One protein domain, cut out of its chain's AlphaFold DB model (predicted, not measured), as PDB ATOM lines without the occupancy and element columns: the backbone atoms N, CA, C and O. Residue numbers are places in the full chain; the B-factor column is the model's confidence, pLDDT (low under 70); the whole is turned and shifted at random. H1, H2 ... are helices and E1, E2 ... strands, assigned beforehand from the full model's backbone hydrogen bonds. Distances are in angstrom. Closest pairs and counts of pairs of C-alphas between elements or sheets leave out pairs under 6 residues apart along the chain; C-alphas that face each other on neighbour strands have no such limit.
ATOM      1  N   TYR A  98     -57.218  -2.302  54.334       95.00
ATOM      2  CA  TYR A  98     -56.271  -1.250  53.999       95.00
ATOM      3  C   TYR A  98     -54.879  -1.628  54.495       95.00
ATOM      4  O   TYR A  98     -54.720  -2.241  55.554       95.00
ATOM      5  N   VAL A  99     -53.872  -1.232  53.731       94.69
ATOM      6  CA  VAL A  99     -52.451  -1.417  54.023       94.69
ATOM      7  C   VAL A  99     -51.763  -0.059  54.076       94.69
ATOM      8  O   VAL A  99     -52.107   0.850  53.320       94.69
ATOM      9  N   GLN A 100     -50.789   0.075  54.970       95.50
ATOM     10  CA  GLN A 100     -49.961   1.271  55.084       95.50
ATOM     11  C   GLN A 100     -48.531   0.885  55.459       95.50
ATOM     12  O   GLN A 100     -48.324   0.136  56.413       95.50
ATOM     13  N   GLY A 101     -47.536   1.404  54.748       95.44
ATOM     14  CA  GLY A 101     -46.127   1.146  55.048       95.44
ATOM     15  C   GLY A 101     -45.216   1.344  53.839       95.44
ATOM     16  O   GLY A 101     -45.665   1.878  52.826       95.44
ATOM     17  N   PRO A 102     -43.939   0.937  53.933       96.19
ATOM     18  CA  PRO A 102     -43.000   1.026  52.826       96.19
ATOM     19  C   PRO A 102     -43.241  -0.080  51.790       96.19
ATOM     20  O   PRO A 102     -43.376  -1.253  52.138       96.19
ATOM     21  N   PHE A 103     -43.226   0.309  50.519       96.25
ATOM     22  CA  PHE A 103     -43.387  -0.540  49.344       96.25
ATOM     23  C   PHE A 103     -42.227  -0.287  48.375       96.25
ATOM     24  O   PHE A 103     -41.928   0.857  48.040       96.25
ATOM     25  N   ASP A 104     -41.562  -1.357  47.940       96.19
ATOM     26  CA  ASP A 104     -40.446  -1.335  46.985       96.19
ATOM     27  C   ASP A 104     -40.980  -1.433  45.547       96.19
ATOM     28  O   ASP A 104     -41.721  -2.368  45.240       96.19
ATOM     29  N   ILE A 105     -40.645  -0.484  44.671       97.12
ATOM     30  CA  ILE A 105     -41.146  -0.439  43.288       97.12
ATOM     31  C   ILE A 105     -40.222  -1.249  42.367       97.12
ATOM     32  O   ILE A 105     -39.094  -0.853  42.073       97.12
ATOM     33  N   ILE A 106     -40.705  -2.405  41.904       95.06
ATOM     34  CA  ILE A 106     -39.888  -3.445  41.248       95.06
ATOM     35  C   ILE A 106     -39.839  -3.265  39.725       95.06
ATOM     36  O   ILE A 106     -38.790  -3.394  39.083       95.06
ATOM     37  N   GLU A 107     -40.996  -2.980  39.136       94.25
ATOM     38  CA  GLU A 107     -41.206  -2.833  37.697       94.25
ATOM     39  C   GLU A 107     -42.439  -1.961  37.425       94.25
ATOM     40  O   GLU A 107     -43.361  -1.884  38.243       94.25
ATOM     41  N   TYR A 108     -42.451  -1.310  36.262       94.38
ATOM     42  CA  TYR A 108     -43.607  -0.577  35.755       94.38
ATOM     43  C   TYR A 108     -44.558  -1.549  35.048       94.38
ATOM     44  O   TYR A 108     -44.149  -2.274  34.141       94.38
ATOM     45  N   GLY A 109     -45.831  -1.546  35.442       90.12
ATOM     46  CA  GLY A 109     -46.909  -2.199  34.703       90.12
ATOM     47  C   GLY A 109     -47.477  -1.285  33.612       90.12
ATOM     48  O   GLY A 109     -47.145  -0.102  33.536       90.12
ATOM     49  N   GLU A 110     -48.383  -1.805  32.781       91.12
ATOM     50  CA  GLU A 110     -49.073  -1.022  31.742       91.12
ATOM     51  C   GLU A 110     -49.779   0.207  32.349       91.12
ATOM     52  O   GLU A 110     -50.786   0.075  33.045       91.12
ATOM     53  N   HIS A 111     -49.265   1.410  32.088       91.25
ATOM     54  CA  HIS A 111     -49.895   2.661  32.511       91.25
ATOM     55  C   HIS A 111     -51.053   3.019  31.568       91.25
ATOM     56  O   HIS A 111     -50.882   3.072  30.351       91.25
ATOM     57  N   ARG A 112     -52.234   3.308  32.121       90.56
ATOM     58  CA  ARG A 112     -53.454   3.630  31.367       90.56
ATOM     59  C   ARG A 112     -53.796   5.104  31.524       90.56
ATOM     60  O   ARG A 112     -54.544   5.509  32.416       90.56
ATOM     61  N   ILE A 113     -53.222   5.897  30.631       91.12
ATOM     62  CA  ILE A 113     -53.417   7.339  30.519       91.12
ATOM     63  C   ILE A 113     -53.624   7.695  29.047       91.12
ATOM     64  O   ILE A 113     -52.927   7.168  28.183       91.12
ATOM     65  N   LEU A 114     -54.603   8.552  28.756       89.88
ATOM     66  CA  LEU A 114     -54.886   8.978  27.385       89.88
ATOM     67  C   LEU A 114     -53.839   9.992  26.904       89.88
ATOM     68  O   LEU A 114     -53.228  10.711  27.701       89.88
ATOM     69  N   ASP A 115     -53.655  10.081  25.591       89.75
ATOM     70  CA  ASP A 115     -52.801  11.107  25.001       89.75
ATOM     71  C   ASP A 115     -53.345  12.515  25.306       89.75
ATOM     72  O   ASP A 115     -54.550  12.737  25.426       89.75
ATOM     73  N   GLY A 116     -52.431  13.458  25.549       91.06
ATOM     74  CA  GLY A 116     -52.753  14.799  26.055       91.06
ATOM     75  C   GLY A 116     -53.187  14.885  27.530       91.06
ATOM     76  O   GLY A 116     -53.172  15.983  28.080       91.06
ATOM     77  N   GLN A 117     -53.525  13.778  28.206       92.50
ATOM     78  CA  GLN A 117     -53.946  13.812  29.614       92.50
ATOM     79  C   GLN A 117     -52.770  13.793  30.598       92.50
ATOM     80  O   GLN A 117     -51.761  13.121  30.382       92.50
ATOM     81  N   ASN A 118     -52.935  14.498  31.721       93.06
ATOM     82  CA  ASN A 118     -51.959  14.540  32.817       93.06
ATOM     83  C   ASN A 118     -52.279  13.575  33.967       93.06
ATOM     84  O   ASN A 118     -51.382  13.276  34.752       93.06
ATOM     85  N   TYR A 119     -53.513  13.070  34.050       95.44
ATOM     86  CA  TYR A 119     -53.974  12.140  35.085       95.44
ATOM     87  C   TYR A 119     -54.456  10.822  34.474       95.44
ATOM     88  O   TYR A 119     -54.968  10.794  33.354       95.44
ATOM     89  N   GLY A 120     -54.281   9.720  35.202       94.31
ATOM     90  CA  GLY A 120     -54.568   8.380  34.697       94.31
ATOM     91  C   GLY A 120     -54.331   7.281  35.727       94.31
ATOM     92  O   GLY A 120     -53.976   7.546  36.873       94.31
ATOM     93  N   GLN A 121     -54.542   6.037  35.300       93.88
ATOM     94  CA  GLN A 121     -54.351   4.838  36.114       93.88
ATOM     95  C   GLN A 121     -52.920   4.314  35.927       93.88
ATOM     96  O   GLN A 121     -52.571   3.800  34.864       93.88
ATOM     97  N   PHE A 122     -52.104   4.426  36.968       94.88
ATOM     98  CA  PHE A 122     -50.707   4.002  36.993       94.88
ATOM     99  C   PHE A 122     -50.575   2.674  37.731       94.88
ATOM    100  O   PHE A 122     -51.212   2.464  38.764       94.88
ATOM    101  N   ASN A 123     -49.769   1.772  37.174       95.38
ATOM    102  CA  ASN A 123     -49.667   0.384  37.610       95.38
ATOM    103  C   ASN A 123     -48.190  -0.013  37.724       95.38
ATOM    104  O   ASN A 123     -47.381   0.353  36.872       95.38
ATOM    105  N   TYR A 124     -47.855  -0.775  38.758       95.94
ATOM    106  CA  TYR A 124     -46.503  -1.187  39.140       95.94
ATOM    107  C   TYR A 124     -46.565  -2.597  39.739       95.94
ATOM    108  O   TYR A 124     -47.627  -3.012  40.203       95.94
ATOM    109  N   THR A 125     -45.439  -3.300  39.831       94.75
ATOM    110  CA  THR A 125     -45.317  -4.444  40.754       94.75
ATOM    111  C   THR A 125     -44.535  -3.995  41.983       94.75
ATOM    112  O   THR A 125     -43.491  -3.347  41.868       94.75
ATOM    113  N   THR A 126     -45.027  -4.356  43.166       95.06
ATOM    114  CA  THR A 126     -44.329  -4.172  44.446       95.06
ATOM    115  C   THR A 126     -44.230  -5.508  45.188       95.06
ATOM    116  O   THR A 126     -44.587  -6.546  44.628       95.06
ATOM    117  N   SER A 127     -43.725  -5.529  46.424       91.06
ATOM    118  CA  SER A 127     -43.707  -6.755  47.228       91.06
ATOM    119  C   SER A 127     -44.112  -6.566  48.685       91.06
ATOM    120  O   SER A 127     -43.896  -5.514  49.285       91.06
ATOM    121  N   LEU A 128     -44.684  -7.628  49.257       90.12
ATOM    122  CA  LEU A 128     -44.848  -7.797  50.698       90.12
ATOM    123  C   LEU A 128     -43.802  -8.791  51.199       90.12
ATOM    124  O   LEU A 128     -43.712  -9.910  50.690       90.12
ATOM    125  N   ILE A 129     -43.030  -8.382  52.206       90.31
ATOM    126  CA  ILE A 129     -41.908  -9.149  52.758       90.31
ATOM    127  C   ILE A 129     -42.146  -9.387  54.252       90.31
ATOM    128  O   ILE A 129     -42.511  -8.465  54.986       90.31
ATOM    129  N   TRP A 130     -41.916 -10.614  54.718       88.50
ATOM    130  CA  TRP A 130     -42.047 -10.991  56.128       88.50
ATOM    131  C   TRP A 130     -40.943 -11.959  56.563       88.50
ATOM    132  O   TRP A 130     -40.388 -12.714  55.758       88.50
ATOM    133  N   ASN A 131     -40.612 -11.945  57.854       88.19
ATOM    134  CA  ASN A 131     -39.725 -12.934  58.453       88.19
ATOM    135  C   ASN A 131     -40.561 -14.161  58.850       88.19
ATOM    136  O   ASN A 131     -41.452 -14.082  59.692       88.19
ATOM    137  N   HIS A 132     -40.282 -15.312  58.244       82.94
ATOM    138  CA  HIS A 132     -40.965 -16.560  58.567       82.94
ATOM    139  C   HIS A 132     -40.324 -17.220  59.812       82.94
ATOM    140  O   HIS A 132     -39.104 -17.130  59.982       82.94
ATOM    141  N   PRO A 133     -41.079 -17.939  60.675       78.00
ATOM    142  CA  PRO A 133     -40.553 -18.545  61.911       78.00
ATOM    143  C   PRO A 133     -39.387 -19.544  61.771       78.00
ATOM    144  O   PRO A 133     -38.807 -19.946  62.772       78.00
ATOM    145  N   ASN A 134     -39.007 -19.936  60.549       83.50
ATOM    146  CA  ASN A 134     -37.795 -20.720  60.261       83.50
ATOM    147  C   ASN A 134     -36.522 -19.851  60.105       83.50
ATOM    148  O   ASN A 134     -35.488 -20.355  59.670       83.50
ATOM    149  N   GLY A 135     -36.602 -18.544  60.380       81.69
ATOM    150  CA  GLY A 135     -35.491 -17.595  60.262       81.69
ATOM    151  C   GLY A 135     -35.187 -17.116  58.837       81.69
ATOM    152  O   GLY A 135     -34.260 -16.317  58.656       81.69
ATOM    153  N   LYS A 136     -35.943 -17.564  57.825       86.88
ATOM    154  CA  LYS A 136     -35.855 -17.076  56.439       86.88
ATOM    155  C   LYS A 136     -36.792 -15.890  56.223       86.88
ATOM    156  O   LYS A 136     -37.852 -15.810  56.839       86.88
ATOM    157  N   GLN A 137     -36.429 -15.001  55.306       88.12
ATOM    158  CA  GLN A 137     -37.390 -14.055  54.746       88.12
ATOM    159  C   GLN A 137     -38.121 -14.692  53.569       88.12
ATOM    160  O   GLN A 137     -37.545 -15.480  52.820       88.12
ATOM    161  N   HIS A 138     -39.395 -14.352  53.443       86.06
ATOM    162  CA  HIS A 138     -40.230 -14.681  52.299       86.06
ATOM    163  C   HIS A 138     -40.774 -13.367  51.735       86.06
ATOM    164  O   HIS A 138     -41.124 -12.463  52.497       86.06
ATOM    165  N   ALA A 139     -40.825 -13.263  50.410       87.69
ATOM    166  CA  ALA A 139     -41.350 -12.106  49.704       87.69
ATOM    167  C   ALA A 139     -42.358 -12.565  48.647       87.69
ATOM    168  O   ALA A 139     -42.118 -13.552  47.950       87.69
ATOM    169  N   ILE A 140     -43.476 -11.851  48.521       86.50
ATOM    170  CA  ILE A 140     -44.457 -12.064  47.451       86.50
ATOM    171  C   ILE A 140     -44.585 -10.801  46.615       86.50
ATOM    172  O   ILE A 140     -44.713  -9.709  47.165       86.50
ATOM    173  N   ALA A 141     -44.549 -10.956  45.295       90.00
ATOM    174  CA  ALA A 141     -44.938  -9.913  44.365       90.00
ATOM    175  C   ALA A 141     -46.448  -9.665  44.482       90.00
ATOM    176  O   ALA A 141     -47.224 -10.602  44.685       90.00
ATOM    177  N   ILE A 142     -46.846  -8.402  44.373       90.88
ATOM    178  CA  ILE A 142     -48.242  -7.964  44.367       90.88
ATOM    179  C   ILE A 142     -48.428  -6.831  43.353       90.88
ATOM    180  O   ILE A 142     -47.545  -5.981  43.187       90.88
ATOM    181  N   ASP A 143     -49.588  -6.810  42.697       93.19
ATOM    182  CA  ASP A 143     -49.969  -5.730  41.784       93.19
ATOM    183  C   ASP A 143     -50.197  -4.445  42.600       93.19
ATOM    184  O   ASP A 143     -50.975  -4.427  43.554       93.19
ATOM    185  N   LEU A 144     -49.552  -3.344  42.225       95.44
ATOM    186  CA  LEU A 144     -49.756  -2.018  42.805       95.44
ATOM    187  C   LEU A 144     -50.399  -1.116  41.752       95.44
ATOM    188  O   LEU A 144     -49.984  -1.085  40.597       95.44
ATOM    189  N   SER A 145     -51.462  -0.407  42.111       95.31
ATOM    190  CA  SER A 145     -52.297   0.315  41.146       95.31
ATOM    191  C   SER A 145     -52.907   1.557  41.783       95.31
ATOM    192  O   SER A 145     -53.409   1.483  42.895       95.31
ATOM    193  N   GLY A 146     -52.938   2.694  41.096       94.75
ATOM    194  CA  GLY A 146     -53.548   3.912  41.638       94.75
ATOM    195  C   GLY A 146     -53.853   4.946  40.565       94.75
ATOM    196  O   GLY A 146     -53.244   4.948  39.496       94.75
ATOM    197  N   TYR A 147     -54.816   5.821  40.844       94.12
ATOM    198  CA  TYR A 147     -55.050   7.000  40.017       94.12
ATOM    199  C   TYR A 147     -54.132   8.121  40.517       94.12
ATOM    200  O   TYR A 147     -54.161   8.440  41.701       94.12
ATOM    201  N   SER A 148     -53.295   8.670  39.639       94.94
ATOM    202  CA  SER A 148     -52.284   9.689  39.977       94.94
ATOM    203  C   SER A 148     -52.105  10.666  38.805       94.94
ATOM    204  O   SER A 148     -52.888  10.653  37.848       94.94
ATOM    205  N   SER A 149     -51.072  11.509  38.859       94.44
ATOM    206  CA  SER A 149     -50.623  12.359  37.752       94.44
ATOM    207  C   SER A 149     -49.293  11.878  37.158       94.44
ATOM    208  O   SER A 149     -48.499  11.240  37.844       94.44
ATOM    209  N   ARG A 150     -48.988  12.268  35.912       92.50
ATOM    210  CA  ARG A 150     -47.669  12.044  35.279       92.50
ATOM    211  C   ARG A 150     -46.499  12.678  36.046       92.50
ATOM    212  O   ARG A 150     -45.370  12.239  35.867       92.50
ATOM    213  N   ALA A 151     -46.756  13.698  36.866       92.38
ATOM    214  CA  ALA A 151     -45.751  14.355  37.706       92.38
ATOM    215  C   ALA A 151     -45.553  13.667  39.074       92.38
ATOM    216  O   ALA A 151     -44.611  13.995  39.784       92.38
ATOM    217  N   ALA A 152     -46.429  12.719  39.426       92.56
ATOM    218  CA  ALA A 152     -46.370  11.885  40.626       92.56
ATOM    219  C   ALA A 152     -46.329  10.397  40.219       92.56
ATOM    220  O   ALA A 152     -47.162   9.578  40.624       92.56
ATOM    221  N   LEU A 153     -45.379  10.090  39.330       94.12
ATOM    222  CA  LEU A 153     -44.938   8.733  39.024       94.12
ATOM    223  C   LEU A 153     -44.013   8.231  40.138       94.12
ATOM    224  O   LEU A 153     -43.272   9.011  40.734       94.12
ATOM    225  N   PHE A 154     -44.035   6.924  40.389       96.56
ATOM    226  CA  PHE A 154     -43.058   6.280  41.258       96.56
ATOM    227  C   PHE A 154     -41.889   5.761  40.425       96.56
ATOM    228  O   PHE A 154     -42.100   5.079  39.423       96.56
ATOM    229  N   ASP A 155     -40.668   6.048  40.860       96.31
ATOM    230  CA  ASP A 155     -39.449   5.556  40.230       96.31
ATOM    231  C   ASP A 155     -39.186   4.090  40.596       96.31
ATOM    232  O   ASP A 155     -39.403   3.648  41.728       96.31
ATOM    233  N   LYS A 156     -38.675   3.324  39.631       96.06
ATOM    234  CA  LYS A 156     -38.210   1.951  39.843       96.06
ATOM    235  C   LYS A 156     -36.975   1.916  40.758       96.06
ATOM    236  O   LYS A 156     -36.091   2.761  40.667       96.06
ATOM    237  N   ASP A 157     -36.883   0.863  41.572       95.81
ATOM    238  CA  ASP A 157     -35.812   0.611  42.545       95.81
ATOM    239  C   ASP A 157     -35.701   1.709  43.625       95.81
ATOM    240  O   ASP A 157     -34.632   1.954  44.202       95.81
ATOM    241  N   MET A 158     -36.850   2.323  43.920       97.19
ATOM    242  CA  MET A 158     -37.099   3.232  45.032       97.19
ATOM    243  C   MET A 158     -38.206   2.675  45.939       97.19
ATOM    244  O   MET A 158     -39.098   1.941  45.503       97.19
ATOM    245  N   VAL A 159     -38.146   3.036  47.220       97.19
ATOM    246  CA  VAL A 159     -39.123   2.670  48.249       97.19
ATOM    247  C   VAL A 159     -39.997   3.872  48.567       97.19
ATOM    248  O   VAL A 159     -39.486   4.949  48.875       97.19
ATOM    249  N   TYR A 160     -41.310   3.669  48.565       97.56
ATOM    250  CA  TYR A 160     -42.294   4.682  48.935       97.56
ATOM    251  C   TYR A 160     -43.083   4.214  50.154       97.56
ATOM    252  O   TYR A 160     -43.559   3.081  50.192       97.56
ATOM    253  N   CYS A 161     -43.264   5.083  51.147       96.62
ATOM    254  CA  CYS A 161     -44.320   4.893  52.131       96.62
ATOM    255  C   CYS A 161     -45.646   5.188  51.430       96.62
ATOM    256  O   CYS A 161     -45.825   6.310  50.959       96.62
ATOM    257  N   LEU A 162     -46.532   4.195  51.331       96.56
ATOM    258  CA  LEU A 162     -47.846   4.312  50.699       96.56
ATOM    259  C   LEU A 162     -48.951   3.950  51.696       96.56
ATOM    260  O   LEU A 162     -48.755   3.104  52.576       96.56
ATOM    261  N   ALA A 163     -50.137   4.523  51.496       95.94
ATOM    262  CA  ALA A 163     -51.396   3.987  52.008       95.94
ATOM    263  C   ALA A 163     -52.300   3.551  50.844       95.94
ATOM    264  O   ALA A 163     -52.282   4.144  49.762       95.94
ATOM    265  N   GLY A 164     -53.092   2.501  51.056       95.38
ATOM    266  CA  GLY A 164     -53.988   1.987  50.027       95.38
ATOM    267  C   GLY A 164     -54.913   0.875  50.501       95.38
ATOM    268  O   GLY A 164     -54.808   0.371  51.617       95.38
ATOM    269  N   ARG A 165     -55.826   0.472  49.623       94.75
ATOM    270  CA  ARG A 165     -56.822  -0.577  49.848       94.75
ATOM    271  C   ARG A 165     -56.334  -1.900  49.254       94.75
ATOM    272  O   ARG A 165     -56.095  -1.985  48.052       94.75
ATOM    273  N   PHE A 166     -56.177  -2.924  50.084       93.81
ATOM    274  CA  PHE A 166     -55.704  -4.245  49.674       93.81
ATOM    275  C   PHE A 166     -56.870  -5.152  49.279       93.81
ATOM    276  O   PHE A 166     -57.860  -5.283  50.000       93.81
ATOM    277  N   VAL A 167     -56.702  -5.841  48.158       91.00
ATOM    278  CA  VAL A 167     -57.568  -6.904  47.665       91.00
ATOM    279  C   VAL A 167     -56.772  -8.205  47.644       91.00
ATOM    280  O   VAL A 167     -55.745  -8.308  46.975       91.00
ATOM    281  N   GLY A 168     -57.249  -9.210  48.381       83.69
ATOM    282  CA  GLY A 168     -56.652 -10.542  48.371       83.69
ATOM    283  C   GLY A 168     -56.742 -11.212  47.002       83.69
ATOM    284  O   GLY A 168     -57.701 -11.002  46.257       83.69
ATOM    285  N   GLY A 169     -55.735 -12.036  46.703       71.38
ATOM    286  CA  GLY A 169     -55.693 -12.836  45.483       71.38
ATOM    287  C   GLY A 169     -56.909 -13.757  45.369       71.38
ATOM    288  O   GLY A 169     -57.435 -14.260  46.366       71.38
ATOM    289  N   ILE A 170     -57.379 -13.954  44.142       64.62
ATOM    290  CA  ILE A 170     -58.642 -14.645  43.878       64.62
ATOM    291  C   ILE A 170     -58.402 -16.157  43.877       64.62
ATOM    292  O   ILE A 170     -57.810 -16.694  42.945       64.62
ATOM    293  N   GLN A 171     -58.906 -16.856  44.898       57.12
ATOM    294  CA  GLN A 171     -58.918 -18.323  44.958       57.12
ATOM    295  C   GLN A 171     -60.102 -18.894  44.148       57.12
ATOM    296  O   GLN A 171     -61.071 -19.418  44.694       57.12
ATOM    297  N   GLN A 172     -60.027 -18.756  42.824       55.09
ATOM    298  CA  GLN A 172     -60.880 -19.438  41.839       55.09
ATOM    299  C   GLN A 172     -60.071 -20.560  41.140       55.09
ATOM    300  O   GLN A 172     -58.858 -20.643  41.358       55.09
ATOM    301  N   PRO A 173     -60.687 -21.456  40.332       53.06
ATOM    302  CA  PRO A 173     -59.937 -22.355  39.445       53.06
ATOM    303  C   PRO A 173     -58.889 -21.600  38.610       53.06
ATOM    304  O   PRO A 173     -59.042 -20.405  38.356       53.06
ATOM    305  N   ALA A 174     -57.826 -22.305  38.206       54.56
ATOM    306  CA  ALA A 174     -56.546 -21.720  37.787       54.56
ATOM    307  C   ALA A 174     -56.639 -20.585  36.748       54.56
ATOM    308  O   ALA A 174     -55.870 -19.631  36.834       54.56
ATOM    309  N   ASP A 175     -57.599 -20.648  35.823       54.75
ATOM    310  CA  ASP A 175     -57.786 -19.664  34.746       54.75
ATOM    311  C   ASP A 175     -58.350 -18.307  35.228       54.75
ATOM    312  O   ASP A 175     -58.202 -17.289  34.552       54.75
ATOM    313  N   GLU A 176     -58.977 -18.267  36.411       56.50
ATOM    314  CA  GLU A 176     -59.448 -17.045  37.084       56.50
ATOM    315  C   GLU A 176     -58.611 -16.668  38.321       56.50
ATOM    316  O   GLU A 176     -58.902 -15.663  38.982       56.50
ATOM    317  N   ALA A 177     -57.565 -17.439  38.640       59.97
ATOM    318  CA  ALA A 177     -56.668 -17.130  39.744       59.97
ATOM    319  C   ALA A 177     -55.904 -15.818  39.481       59.97
ATOM    320  O   ALA A 177     -55.367 -15.587  38.396       59.97
ATOM    321  N   ARG A 178     -55.861 -14.936  40.484       68.56
ATOM    322  CA  ARG A 178     -55.239 -13.603  40.391       68.56
ATOM    323  C   ARG A 178     -54.354 -13.321  41.593       68.56
ATOM    324  O   ARG A 178     -54.710 -13.692  42.712       68.56
ATOM    325  N   GLU A 179     -53.253 -12.619  41.343       75.88
ATOM    326  CA  GLU A 179     -52.340 -12.132  42.379       75.88
ATOM    327  C   GLU A 179     -53.068 -11.173  43.348       75.88
ATOM    328  O   GLU A 179     -54.097 -10.592  42.982       75.88
ATOM    329  N   PRO A 180     -52.575 -10.979  44.585       87.25
ATOM    330  CA  PRO A 180     -53.083  -9.928  45.460       87.25
ATOM    331  C   PRO A 180     -52.738  -8.541  44.900       87.25
ATOM    332  O   PRO A 180     -51.669  -8.351  44.316       87.25
ATOM    333  N   ALA A 181     -53.620  -7.566  45.121       91.88
ATOM    334  CA  ALA A 181     -53.491  -6.214  44.583       91.88
ATOM    335  C   ALA A 181     -53.649  -5.131  45.662       91.88
ATOM    336  O   ALA A 181     -54.481  -5.249  46.562       91.88
ATOM    337  N   VAL A 182     -52.895  -4.038  45.545       95.00
ATOM    338  CA  VAL A 182     -53.000  -2.837  46.384       95.00
ATOM    339  C   VAL A 182     -53.417  -1.647  45.528       95.00
ATOM    340  O   VAL A 182     -52.724  -1.264  44.586       95.00
ATOM    341  N   PHE A 183     -54.540  -1.034  45.896       95.69
ATOM    342  CA  PHE A 183     -55.031   0.204  45.307       95.69
ATOM    343  C   PHE A 183     -54.557   1.400  46.138       95.69
ATOM    344  O   PHE A 183     -55.149   1.677  47.180       95.69
ATOM    345  N   PHE A 184     -53.471   2.057  45.725       96.00
ATOM    346  CA  PHE A 184     -52.866   3.165  46.474       96.00
ATOM    347  C   PHE A 184     -53.596   4.494  46.259       96.00
ATOM    348  O   PHE A 184     -54.201   4.732  45.211       96.00
ATOM    349  N   GLU A 185     -53.506   5.372  47.256       94.12
ATOM    350  CA  GLU A 185     -54.063   6.725  47.224       94.12
ATOM    351  C   GLU A 185     -52.930   7.752  47.050       94.12
ATOM    352  O   GLU A 185     -52.059   7.867  47.912       94.12
ATOM    353  N   SER A 186     -52.943   8.528  45.956       89.44
ATOM    354  CA  SER A 186     -51.909   9.529  45.600       89.44
ATOM    355  C   SER A 186     -51.956  10.821  46.446       89.44
ATOM    356  O   SER A 186     -51.737  11.925  45.946       89.44
ATOM    357  N   ALA A 187     -52.374  10.690  47.702       88.75
ATOM    358  CA  ALA A 187     -52.320  11.719  48.740       88.75
ATOM    359  C   ALA A 187     -51.477  11.256  49.945       88.75
ATOM    360  O   ALA A 187     -51.302  12.004  50.907       88.75
ATOM    361  N   PHE A 188     -50.988  10.011  49.906       85.38
ATOM    362  CA  PHE A 188     -50.287   9.333  50.993       85.38
ATOM    363  C   PHE A 188     -49.026   8.616  50.496       85.38
ATOM    364  O   PHE A 188     -48.686   7.547  51.001       85.38
ATOM    365  N   ASP A 189     -48.349   9.196  49.507       91.31
ATOM    366  CA  ASP A 189     -47.074   8.743  48.965       91.31
ATOM    367  C   ASP A 189     -45.898   9.599  49.462       91.31
ATOM    368  O   ASP A 189     -45.895  10.824  49.370       91.31
ATOM    369  N   VAL A 190     -44.871   8.942  50.010       95.75
ATOM    370  CA  VAL A 190     -43.614   9.587  50.425       95.75
ATOM    371  C   VAL A 190     -42.437   8.736  49.970       95.75
ATOM    372  O   VAL A 190     -42.238   7.634  50.481       95.75
ATOM    373  N   CYS A 191     -41.633   9.250  49.039       96.69
ATOM    374  CA  CYS A 191     -40.377   8.616  48.640       96.69
ATOM    375  C   CYS A 191     -39.408   8.561  49.833       96.69
ATOM    376  O   CYS A 191     -39.126   9.585  50.458       96.69
ATOM    377  N   MET A 192     -38.916   7.366  50.166       96.56
ATOM    378  CA  MET A 192     -38.042   7.123  51.319       96.56
ATOM    379  C   MET A 192     -36.563   6.953  50.938       96.56
ATOM    380  O   MET A 192     -35.693   7.142  51.784       96.56
ATOM    381  N   GLY A 193     -36.272   6.609  49.679       97.12
ATOM    382  CA  GLY A 193     -34.919   6.373  49.162       97.12
ATOM    383  C   GLY A 193     -34.846   5.152  48.241       97.12
ATOM    384  O   GLY A 193     -35.861   4.510  47.981       97.12
ATOM    385  N   SER A 194     -33.650   4.816  47.748       97.12
ATOM    386  CA  SER A 194     -33.466   3.638  46.885       97.12
ATOM    387  C   SER A 194     -33.589   2.330  47.662       97.12
ATOM    388  O   SER A 194     -33.129   2.224  48.799       97.12
ATOM    389  N   SER A 195     -34.154   1.304  47.027       95.25
ATOM    390  CA  SER A 195     -34.371  -0.024  47.611       95.25
ATOM    391  C   SER A 195     -33.084  -0.694  48.096       95.25
ATOM    392  O   SER A 195     -33.127  -1.470  49.046       95.25
ATOM    393  N   SER A 196     -31.925  -0.339  47.527       94.00
ATOM    394  CA  SER A 196     -30.607  -0.796  47.991       94.00
ATOM    395  C   SER A 196     -30.267  -0.349  49.420       94.00
ATOM    396  O   SER A 196     -29.594  -1.085  50.136       94.00
ATOM    397  N   ALA A 197     -30.780   0.800  49.878       95.06
ATOM    398  CA  ALA A 197     -30.614   1.274  51.256       95.06
ATOM    399  C   ALA A 197     -31.428   0.453  52.279       95.06
ATOM    400  O   ALA A 197     -31.237   0.594  53.487       95.06
ATOM    401  N   TYR A 198     -32.323  -0.418  51.801       94.38
ATOM    402  CA  TYR A 198     -33.168  -1.295  52.608       94.38
ATOM    403  C   TYR A 198     -32.752  -2.768  52.518       94.38
ATOM    404  O   TYR A 198     -33.567  -3.649  52.794       94.38
ATOM    405  N   ILE A 199     -31.493  -3.042  52.169       92.25
ATOM    406  CA  ILE A 199     -30.891  -4.380  52.160       92.25
ATOM    407  C   ILE A 199     -29.771  -4.414  53.204       92.25
ATOM    408  O   ILE A 199     -28.943  -3.507  53.271       92.25
ATOM    409  N   ASP A 200     -29.749  -5.445  54.049       90.25
ATOM    410  CA  ASP A 200     -28.697  -5.643  55.043       90.25
ATOM    411  C   ASP A 200     -27.473  -6.385  54.469       90.25
ATOM    412  O   ASP A 200     -27.487  -6.937  53.369       90.25
ATOM    413  N   LYS A 201     -26.390  -6.437  55.251       89.50
ATOM    414  CA  LYS A 201     -25.131  -7.117  54.887       89.50
ATOM    415  C   LYS A 201     -25.240  -8.638  54.650       89.50
ATOM    416  O   LYS A 201     -24.231  -9.269  54.354       89.50
ATOM    417  N   ASN A 202     -26.412  -9.228  54.873       88.31
ATOM    418  CA  ASN A 202     -26.729 -10.644  54.697       88.31
ATOM    419  C   ASN A 202     -27.780 -10.838  53.578       88.31
ATOM    420  O   ASN A 202     -28.463 -11.862  53.561       88.31
ATOM    421  N   GLU A 203     -27.947  -9.835  52.705       86.69
ATOM    422  CA  GLU A 203     -28.934  -9.768  51.614       86.69
ATOM    423  C   GLU A 203     -30.404  -9.828  52.084       86.69
ATOM    424  O   GLU A 203     -31.309 -10.159  51.320       86.69
ATOM    425  N   ARG A 204     -30.688  -9.477  53.348       88.94
ATOM    426  CA  ARG A 204     -32.057  -9.447  53.892       88.94
ATOM    427  C   ARG A 204     -32.688  -8.075  53.720       88.94
ATOM    428  O   ARG A 204     -32.061  -7.057  53.997       88.94
ATOM    429  N   SER A 205     -33.968  -8.034  53.362       91.50
ATOM    430  CA  SER A 205     -34.712  -6.781  53.308       91.50
ATOM    431  C   SER A 205     -35.045  -6.263  54.710       91.50
ATOM    432  O   SER A 205     -35.624  -6.965  55.547       91.50
ATOM    433  N   LEU A 206     -34.748  -4.987  54.935       93.00
ATOM    434  CA  LEU A 206     -35.154  -4.209  56.103       93.00
ATOM    435  C   LEU A 206     -36.641  -3.801  56.046       93.00
ATOM    436  O   LEU A 206     -37.190  -3.370  57.061       93.00
ATOM    437  N   LEU A 207     -37.309  -3.985  54.896       93.06
ATOM    438  CA  LEU A 207     -38.754  -3.779  54.724       93.06
ATOM    439  C   LEU A 207     -39.596  -4.941  55.272       93.06
ATOM    440  O   LEU A 207     -40.818  -4.822  55.388       93.06
ATOM    441  N   ALA A 208     -38.957  -6.056  55.638       91.81
ATOM    442  CA  ALA A 208     -39.642  -7.204  56.209       91.81
ATOM    443  C   ALA A 208     -40.405  -6.819  57.487       91.81
ATOM    444  O   ALA A 208     -39.845  -6.209  58.406       91.81
ATOM    445  N   ASP A 209     -41.686  -7.182  57.541       89.31
ATOM    446  CA  ASP A 209     -42.598  -6.858  58.644       89.31
ATOM    447  C   ASP A 209     -42.739  -5.341  58.911       89.31
ATOM    448  O   ASP A 209     -42.774  -4.903  60.060       89.31
ATOM    449  N   LYS A 210     -42.781  -4.509  57.856       92.44
ATOM    450  CA  LYS A 210     -42.987  -3.046  57.973       92.44
ATOM    451  C   LYS A 210     -44.338  -2.531  57.473       92.44
ATOM    452  O   LYS A 210     -44.714  -1.420  57.837       92.44
ATOM    453  N   VAL A 211     -45.087  -3.318  56.701       92.56
ATOM    454  CA  VAL A 211     -46.457  -2.965  56.298       92.56
ATOM    455  C   VAL A 211     -47.428  -3.266  57.444       92.56
ATOM    456  O   VAL A 211     -47.491  -4.387  57.954       92.56
ATOM    457  N   ALA A 212     -48.172  -2.245  57.863       92.44
ATOM    458  CA  ALA A 212     -49.307  -2.343  58.768       92.44
ATOM    459  C   ALA A 212     -50.595  -2.620  57.979       92.44
ATOM    460  O   ALA A 212     -50.735  -2.207  56.826       92.44
ATOM    461  N   VAL A 213     -51.546  -3.306  58.613       91.38
ATOM    462  CA  VAL A 213     -52.800  -3.741  57.989       91.38
ATOM    463  C   VAL A 213     -53.972  -3.419  58.904       91.38
ATOM    464  O   VAL A 213     -53.942  -3.716  60.100       91.38
ATOM    465  N   THR A 214     -55.019  -2.817  58.350       92.75
ATOM    466  CA  THR A 214     -56.242  -2.455  59.076       92.75
ATOM    467  C   THR A 214     -57.460  -2.843  58.254       92.75
ATOM    468  O   THR A 214     -57.398  -2.829  57.029       92.75
ATOM    469  N   GLY A 215     -58.579  -3.198  58.871       91.56
ATOM    470  CA  GLY A 215     -59.764  -3.541  58.092       91.56
ATOM    471  C   GLY A 215     -60.968  -3.901  58.932       91.56
ATOM    472  O   GLY A 215     -60.879  -4.108  60.139       91.56
ATOM    473  N   TYR A 216     -62.111  -3.988  58.269       90.81
ATOM    474  CA  TYR A 216     -63.286  -4.658  58.814       90.81
ATOM    475  C   TYR A 216     -63.419  -6.004  58.110       90.81
ATOM    476  O   TYR A 216     -63.096  -6.108  56.926       90.81
ATOM    477  N   THR A 283     -50.328  -3.200  63.541       62.81
ATOM    478  CA  THR A 283     -48.947  -2.779  63.278       62.81
ATOM    479  C   THR A 283     -48.054  -3.990  63.511       62.81
ATOM    480  O   THR A 283     -48.176  -4.667  64.535       62.81
ATOM    481  N   ASN A 284     -47.181  -4.306  62.555       53.94
ATOM    482  CA  ASN A 284     -46.401  -5.540  62.588       53.94
ATOM    483  C   ASN A 284     -45.196  -5.417  63.549       53.94
ATOM    484  O   ASN A 284     -44.049  -5.228  63.157       53.94
ATOM    485  N   ARG A 285     -45.493  -5.463  64.856       44.88
ATOM    486  CA  ARG A 285     -44.515  -5.510  65.959       44.88
ATOM    487  C   ARG A 285     -44.237  -6.936  66.459       44.88
ATOM    488  O   ARG A 285     -43.449  -7.102  67.385       44.88
ATOM    489  N   TYR A 286     -44.883  -7.946  65.873       38.88
ATOM    490  CA  TYR A 286     -44.787  -9.351  66.270       38.88
ATOM    491  C   TYR A 286     -44.741 -10.241  65.013       38.88
ATOM    492  O   TYR A 286     -45.756 -10.330  64.324       38.88
ATOM    493  N   PRO A 287     -43.622 -10.935  64.713       36.78
ATOM    494  CA  PRO A 287     -43.384 -11.612  63.428       36.78
ATOM    495  C   PRO A 287     -44.119 -12.965  63.299       36.78
ATOM    496  O   PRO A 287     -43.520 -14.011  63.052       36.78
ATOM    497  N   ARG A 288     -45.439 -12.966  63.520       38.41
ATOM    498  CA  ARG A 288     -46.347 -14.115  63.319       38.41
ATOM    499  C   ARG A 288     -47.592 -13.765  62.492       38.41
ATOM    500  O   ARG A 288     -48.388 -14.647  62.199       38.41
ATOM    501  N   THR A 289     -47.799 -12.496  62.139       41.25
ATOM    502  CA  THR A 289     -49.127 -11.979  61.760       41.25
ATOM    503  C   THR A 289     -49.508 -12.041  60.280       41.25
ATOM    504  O   THR A 289     -50.600 -11.591  59.952       41.25
ATOM    505  N   PHE A 290     -48.682 -12.613  59.394       37.81
ATOM    506  CA  PHE A 290     -49.082 -12.904  58.010       37.81
ATOM    507  C   PHE A 290     -48.785 -14.360  57.625       37.81
ATOM    508  O   PHE A 290     -47.636 -14.761  57.447       37.81
ATOM    509  N   GLN A 291     -49.851 -15.145  57.456       37.81
ATOM    510  CA  GLN A 291     -49.841 -16.409  56.719       37.81
ATOM    511  C   GLN A 291     -51.049 -16.423  55.780       37.81
ATOM    512  O   GLN A 291     -52.196 -16.387  56.232       37.81
ATOM    513  N   HIS A 292     -50.808 -16.474  54.467       36.88
ATOM    514  CA  HIS A 292     -51.887 -16.683  53.505       36.88
ATOM    515  C   HIS A 292     -52.298 -18.159  53.528       36.88
ATOM    516  O   HIS A 292     -51.501 -19.039  53.205       36.88
ATOM    517  N   SER A 293     -53.544 -18.430  53.918       28.86
ATOM    518  CA  SER A 293     -54.115 -19.778  53.935       28.86
ATOM    519  C   SER A 293     -54.520 -20.208  52.521       28.86
ATOM    520  O   SER A 293     -55.700 -20.218  52.176       28.86
ATOM    521  N   GLY A 294     -53.535 -20.552  51.695       30.97
ATOM    522  CA  GLY A 294     -53.741 -21.134  50.370       30.97
ATOM    523  C   GLY A 294     -52.743 -22.257  50.104       30.97
ATOM    524  O   GLY A 294     -51.542 -22.070  50.281       30.97
ATOM    525  N   ASN A 295     -53.232 -23.414  49.645       26.66
ATOM    526  CA  ASN A 295     -52.381 -24.510  49.170       26.66
ATOM    527  C   ASN A 295     -51.798 -24.161  47.790       26.66
ATOM    528  O   ASN A 295     -52.222 -24.690  46.765       26.66
ATOM    529  N   VAL A 296     -50.826 -23.248  47.762       32.66
ATOM    530  CA  VAL A 296     -50.082 -22.882  46.550       32.66
ATOM    531  C   VAL A 296     -49.030 -23.961  46.277       32.66
ATOM    532  O   VAL A 296     -47.863 -23.825  46.633       32.66
ATOM    533  N   THR A 297     -49.458 -25.076  45.683       26.42
ATOM    534  CA  THR A 297     -48.579 -26.209  45.329       26.42
ATOM    535  C   THR A 297     -47.828 -26.010  44.013       26.42
ATOM    536  O   THR A 297     -46.870 -26.730  43.741       26.42
ATOM    537  N   ASN A 298     -48.258 -25.052  43.187       26.16
ATOM    538  CA  ASN A 298     -47.760 -24.863  41.828       26.16
ATOM    539  C   ASN A 298     -46.823 -23.652  41.772       26.16
ATOM    540  O   ASN A 298     -47.257 -22.522  41.553       26.16
ATOM    541  N   PHE A 299     -45.529 -23.899  41.968       37.72
ATOM    542  CA  PHE A 299     -44.486 -22.887  41.824       37.72
ATOM    543  C   PHE A 299     -44.126 -22.710  40.342       37.72
ATOM    544  O   PHE A 299     -43.704 -23.662  39.683       37.72
ATOM    545  N   GLY A 300     -44.303 -21.497  39.814       33.12
ATOM    546  CA  GLY A 300     -43.866 -21.143  38.461       33.12
ATOM    547  C   GLY A 300     -42.335 -21.082  38.333       33.12
ATOM    548  O   GLY A 300     -41.638 -20.985  39.346       33.12
ATOM    549  N   PRO A 301     -41.787 -21.122  37.103       35.03
ATOM    550  CA  PRO A 301     -40.345 -21.059  36.887       35.03
ATOM    551  C   PRO A 301     -39.757 -19.744  37.411       35.03
ATOM    552  O   PRO A 301     -40.248 -18.652  37.116       35.03
ATOM    553  N   GLN A 302     -38.675 -19.867  38.178       38.62
ATOM    554  CA  GLN A 302     -37.950 -18.749  38.772       38.62
ATOM    555  C   GLN A 302     -37.197 -17.975  37.680       38.62
ATOM    556  O   GLN A 302     -36.090 -18.342  37.285       38.62
ATOM    557  N   TRP A 303     -37.813 -16.904  37.176       36.53
ATOM    558  CA  TRP A 303     -37.145 -15.942  36.302       36.53
ATOM    559  C   TRP A 303     -35.994 -15.251  37.048       36.53
ATOM    560  O   TRP A 303     -36.003 -15.153  38.276       36.53
ATOM    561  N   ALA A 304     -34.971 -14.827  36.302       34.28
ATOM    562  CA  ALA A 304     -33.723 -14.328  36.871       34.28
ATOM    563  C   ALA A 304     -33.955 -13.039  37.674       34.28
ATOM    564  O   ALA A 304     -34.122 -11.958  37.110       34.28
ATOM    565  N   LEU A 305     -33.976 -13.176  38.999       46.66
ATOM    566  CA  LEU A 305     -34.108 -12.060  39.922       46.66
ATOM    567  C   LEU A 305     -32.780 -11.325  40.068       46.66
ATOM    568  O   LEU A 305     -31.730 -11.925  40.290       46.66
ATOM    569  N   ASP A 306     -32.877 -10.003  39.982       55.41
ATOM    570  CA  ASP A 306     -31.858  -9.059  40.425       55.41
ATOM    571  C   ASP A 306     -31.424  -9.398  41.865       55.41
ATOM    572  O   ASP A 306     -32.281  -9.644  42.721       55.41
ATOM    573  N   SER A 307     -30.117  -9.403  42.151       57.50
ATOM    574  CA  SER A 307     -29.590  -9.767  43.479       57.50
ATOM    575  C   SER A 307     -30.110  -8.863  44.598       57.50
ATOM    576  O   SER A 307     -30.090  -9.250  45.762       57.50
ATOM    577  N   ARG A 308     -30.657  -7.691  44.256       64.44
ATOM    578  CA  ARG A 308     -31.330  -6.782  45.188       64.44
ATOM    579  C   ARG A 308     -32.657  -7.323  45.749       64.44
ATOM    580  O   ARG A 308     -33.197  -6.717  46.670       64.44
ATOM    581  N   ARG A 309     -33.217  -8.421  45.211       72.44
ATOM    582  CA  ARG A 309     -34.530  -8.979  45.615       72.44
ATOM    583  C   ARG A 309     -34.523 -10.515  45.769       72.44
ATOM    584  O   ARG A 309     -35.260 -11.209  45.060       72.44
ATOM    585  N   PRO A 310     -33.718 -11.079  46.690       64.69
ATOM    586  CA  PRO A 310     -33.677 -12.521  46.909       64.69
ATOM    587  C   PRO A 310     -35.021 -13.055  47.426       64.69
ATOM    588  O   PRO A 310     -35.702 -12.433  48.237       64.69
ATOM    589  N   HIS A 311     -35.387 -14.251  46.959       72.25
ATOM    590  CA  HIS A 311     -36.599 -14.986  47.355       72.25
ATOM    591  C   HIS A 311     -37.949 -14.296  47.061       72.25
ATOM    592  O   HIS A 311     -38.957 -14.664  47.669       72.25
ATOM    593  N   LEU A 312     -38.007 -13.354  46.110       79.00
ATOM    594  CA  LEU A 312     -39.281 -12.853  45.586       79.00
ATOM    595  C   LEU A 312     -40.036 -13.963  44.835       79.00
ATOM    596  O   LEU A 312     -39.552 -14.504  43.845       79.00
ATOM    597  N   MET A 313     -41.242 -14.290  45.295       75.94
ATOM    598  CA  MET A 313     -42.145 -15.250  44.656       75.94
ATOM    599  C   MET A 313     -43.296 -14.509  43.968       75.94
ATOM    600  O   MET A 313     -43.849 -13.574  44.541       75.94
ATOM    601  N   ARG A 314     -43.705 -14.940  42.770       70.56
ATOM    602  CA  ARG A 314     -44.905 -14.429  42.078       70.56
ATOM    603  C   ARG A 314     -46.059 -15.427  42.265       70.56
ATOM    604  O   ARG A 314     -45.829 -16.626  42.117       70.56
TER     605      ARG A 314
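Overview. This is residues 98 to 216 and 283 to 314 of the 422 residues of an uncharacterized protein of Puccinia graminis f. sp. tritici (UniProt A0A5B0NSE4). A long hairpin of two strands, E2 and E3, runs through the middle, and a strongly twisted sheet continues from E3 through E5 and E4 to E1, folding back until the end of E1 comes near E2, like a loose, incomplete barrel. E6 extends the sheet beside one end of E4, E7 beside the start of E1, and the small helix H1 follows E6. The printed part has 151 residues, with one named helix and seven named strands in the order E1 E2 E3 E4 E5 E6 H1 E7; under half of the residues are in these elements, which are mostly strand. The branched sheet is mixed, with E3 and E5 parallel and the other neighbour pairs antiparallel. The whole is compact, with a radius of gyration of the C-alphas of 15.7 A and spans of 51 by 40 by 37 A.

Arrangement. E1, residues 98 to 104, is antiparallel to E4, residues 158 to 167, with N 99 and O 164 2.8 A apart, within hydrogen-bond range. On the other side of E1 is E7, residues 212 to 216, antiparallel, with N 98 and O 214 at 2.8 A. E2, residues 119 to 131, and E3, residues 137 to 149, form an antiparallel hairpin, with N 124 and O 144 at 2.8 A. The closest C-alphas of E1 and E2, those of Asp 104 and Thr 126, are 5.4 A apart. E3 bends by 58 degrees at residue 146 and is parallel to E5, residues 181 to 184, with N 182 and O 143 at 2.8 A. E4 bends by 78 degrees at residue 163; it forms a hairpin with E5, N 165 and O 183 being 2.8 A apart, and is antiparallel to E6, residues 190 to 194, with N 159 and O 193 at 2.8 A. H1, residues 195 to 198, is on the sheet over E4 at a height of 6.9 A; it is too short for an O i to N i+4 pair, and its one O i to N i+3 pair is within range.

Along the chain. E1 begins at C-alpha 98 (-56.271, -1.250, 53.999) and is 17.3 A long. E2 is 37.1 A long, E3 34.1 A and E4 23.0 A. The short E5, E6 and H1 follow, and E7 ends at C-alpha 216 (-63.286, -4.658, 58.814).

Size, cuts and confidence. The C-alphas farthest apart, those of Gly 116 and Asn 134, are 51.5 A apart. Residues 217 to 282 are cut out, and C-alphas 216 and 283 are 15.1 A apart. The links E1 to E2, E4 to E5 and H1 to E7 are long. Residues 283 to 314 hold no named element, though residues 312 to 313 pair with 139 to 140 of E3, parallel. The model's confidence is under 70 at residues 170 to 178, 283 to 308 and 310.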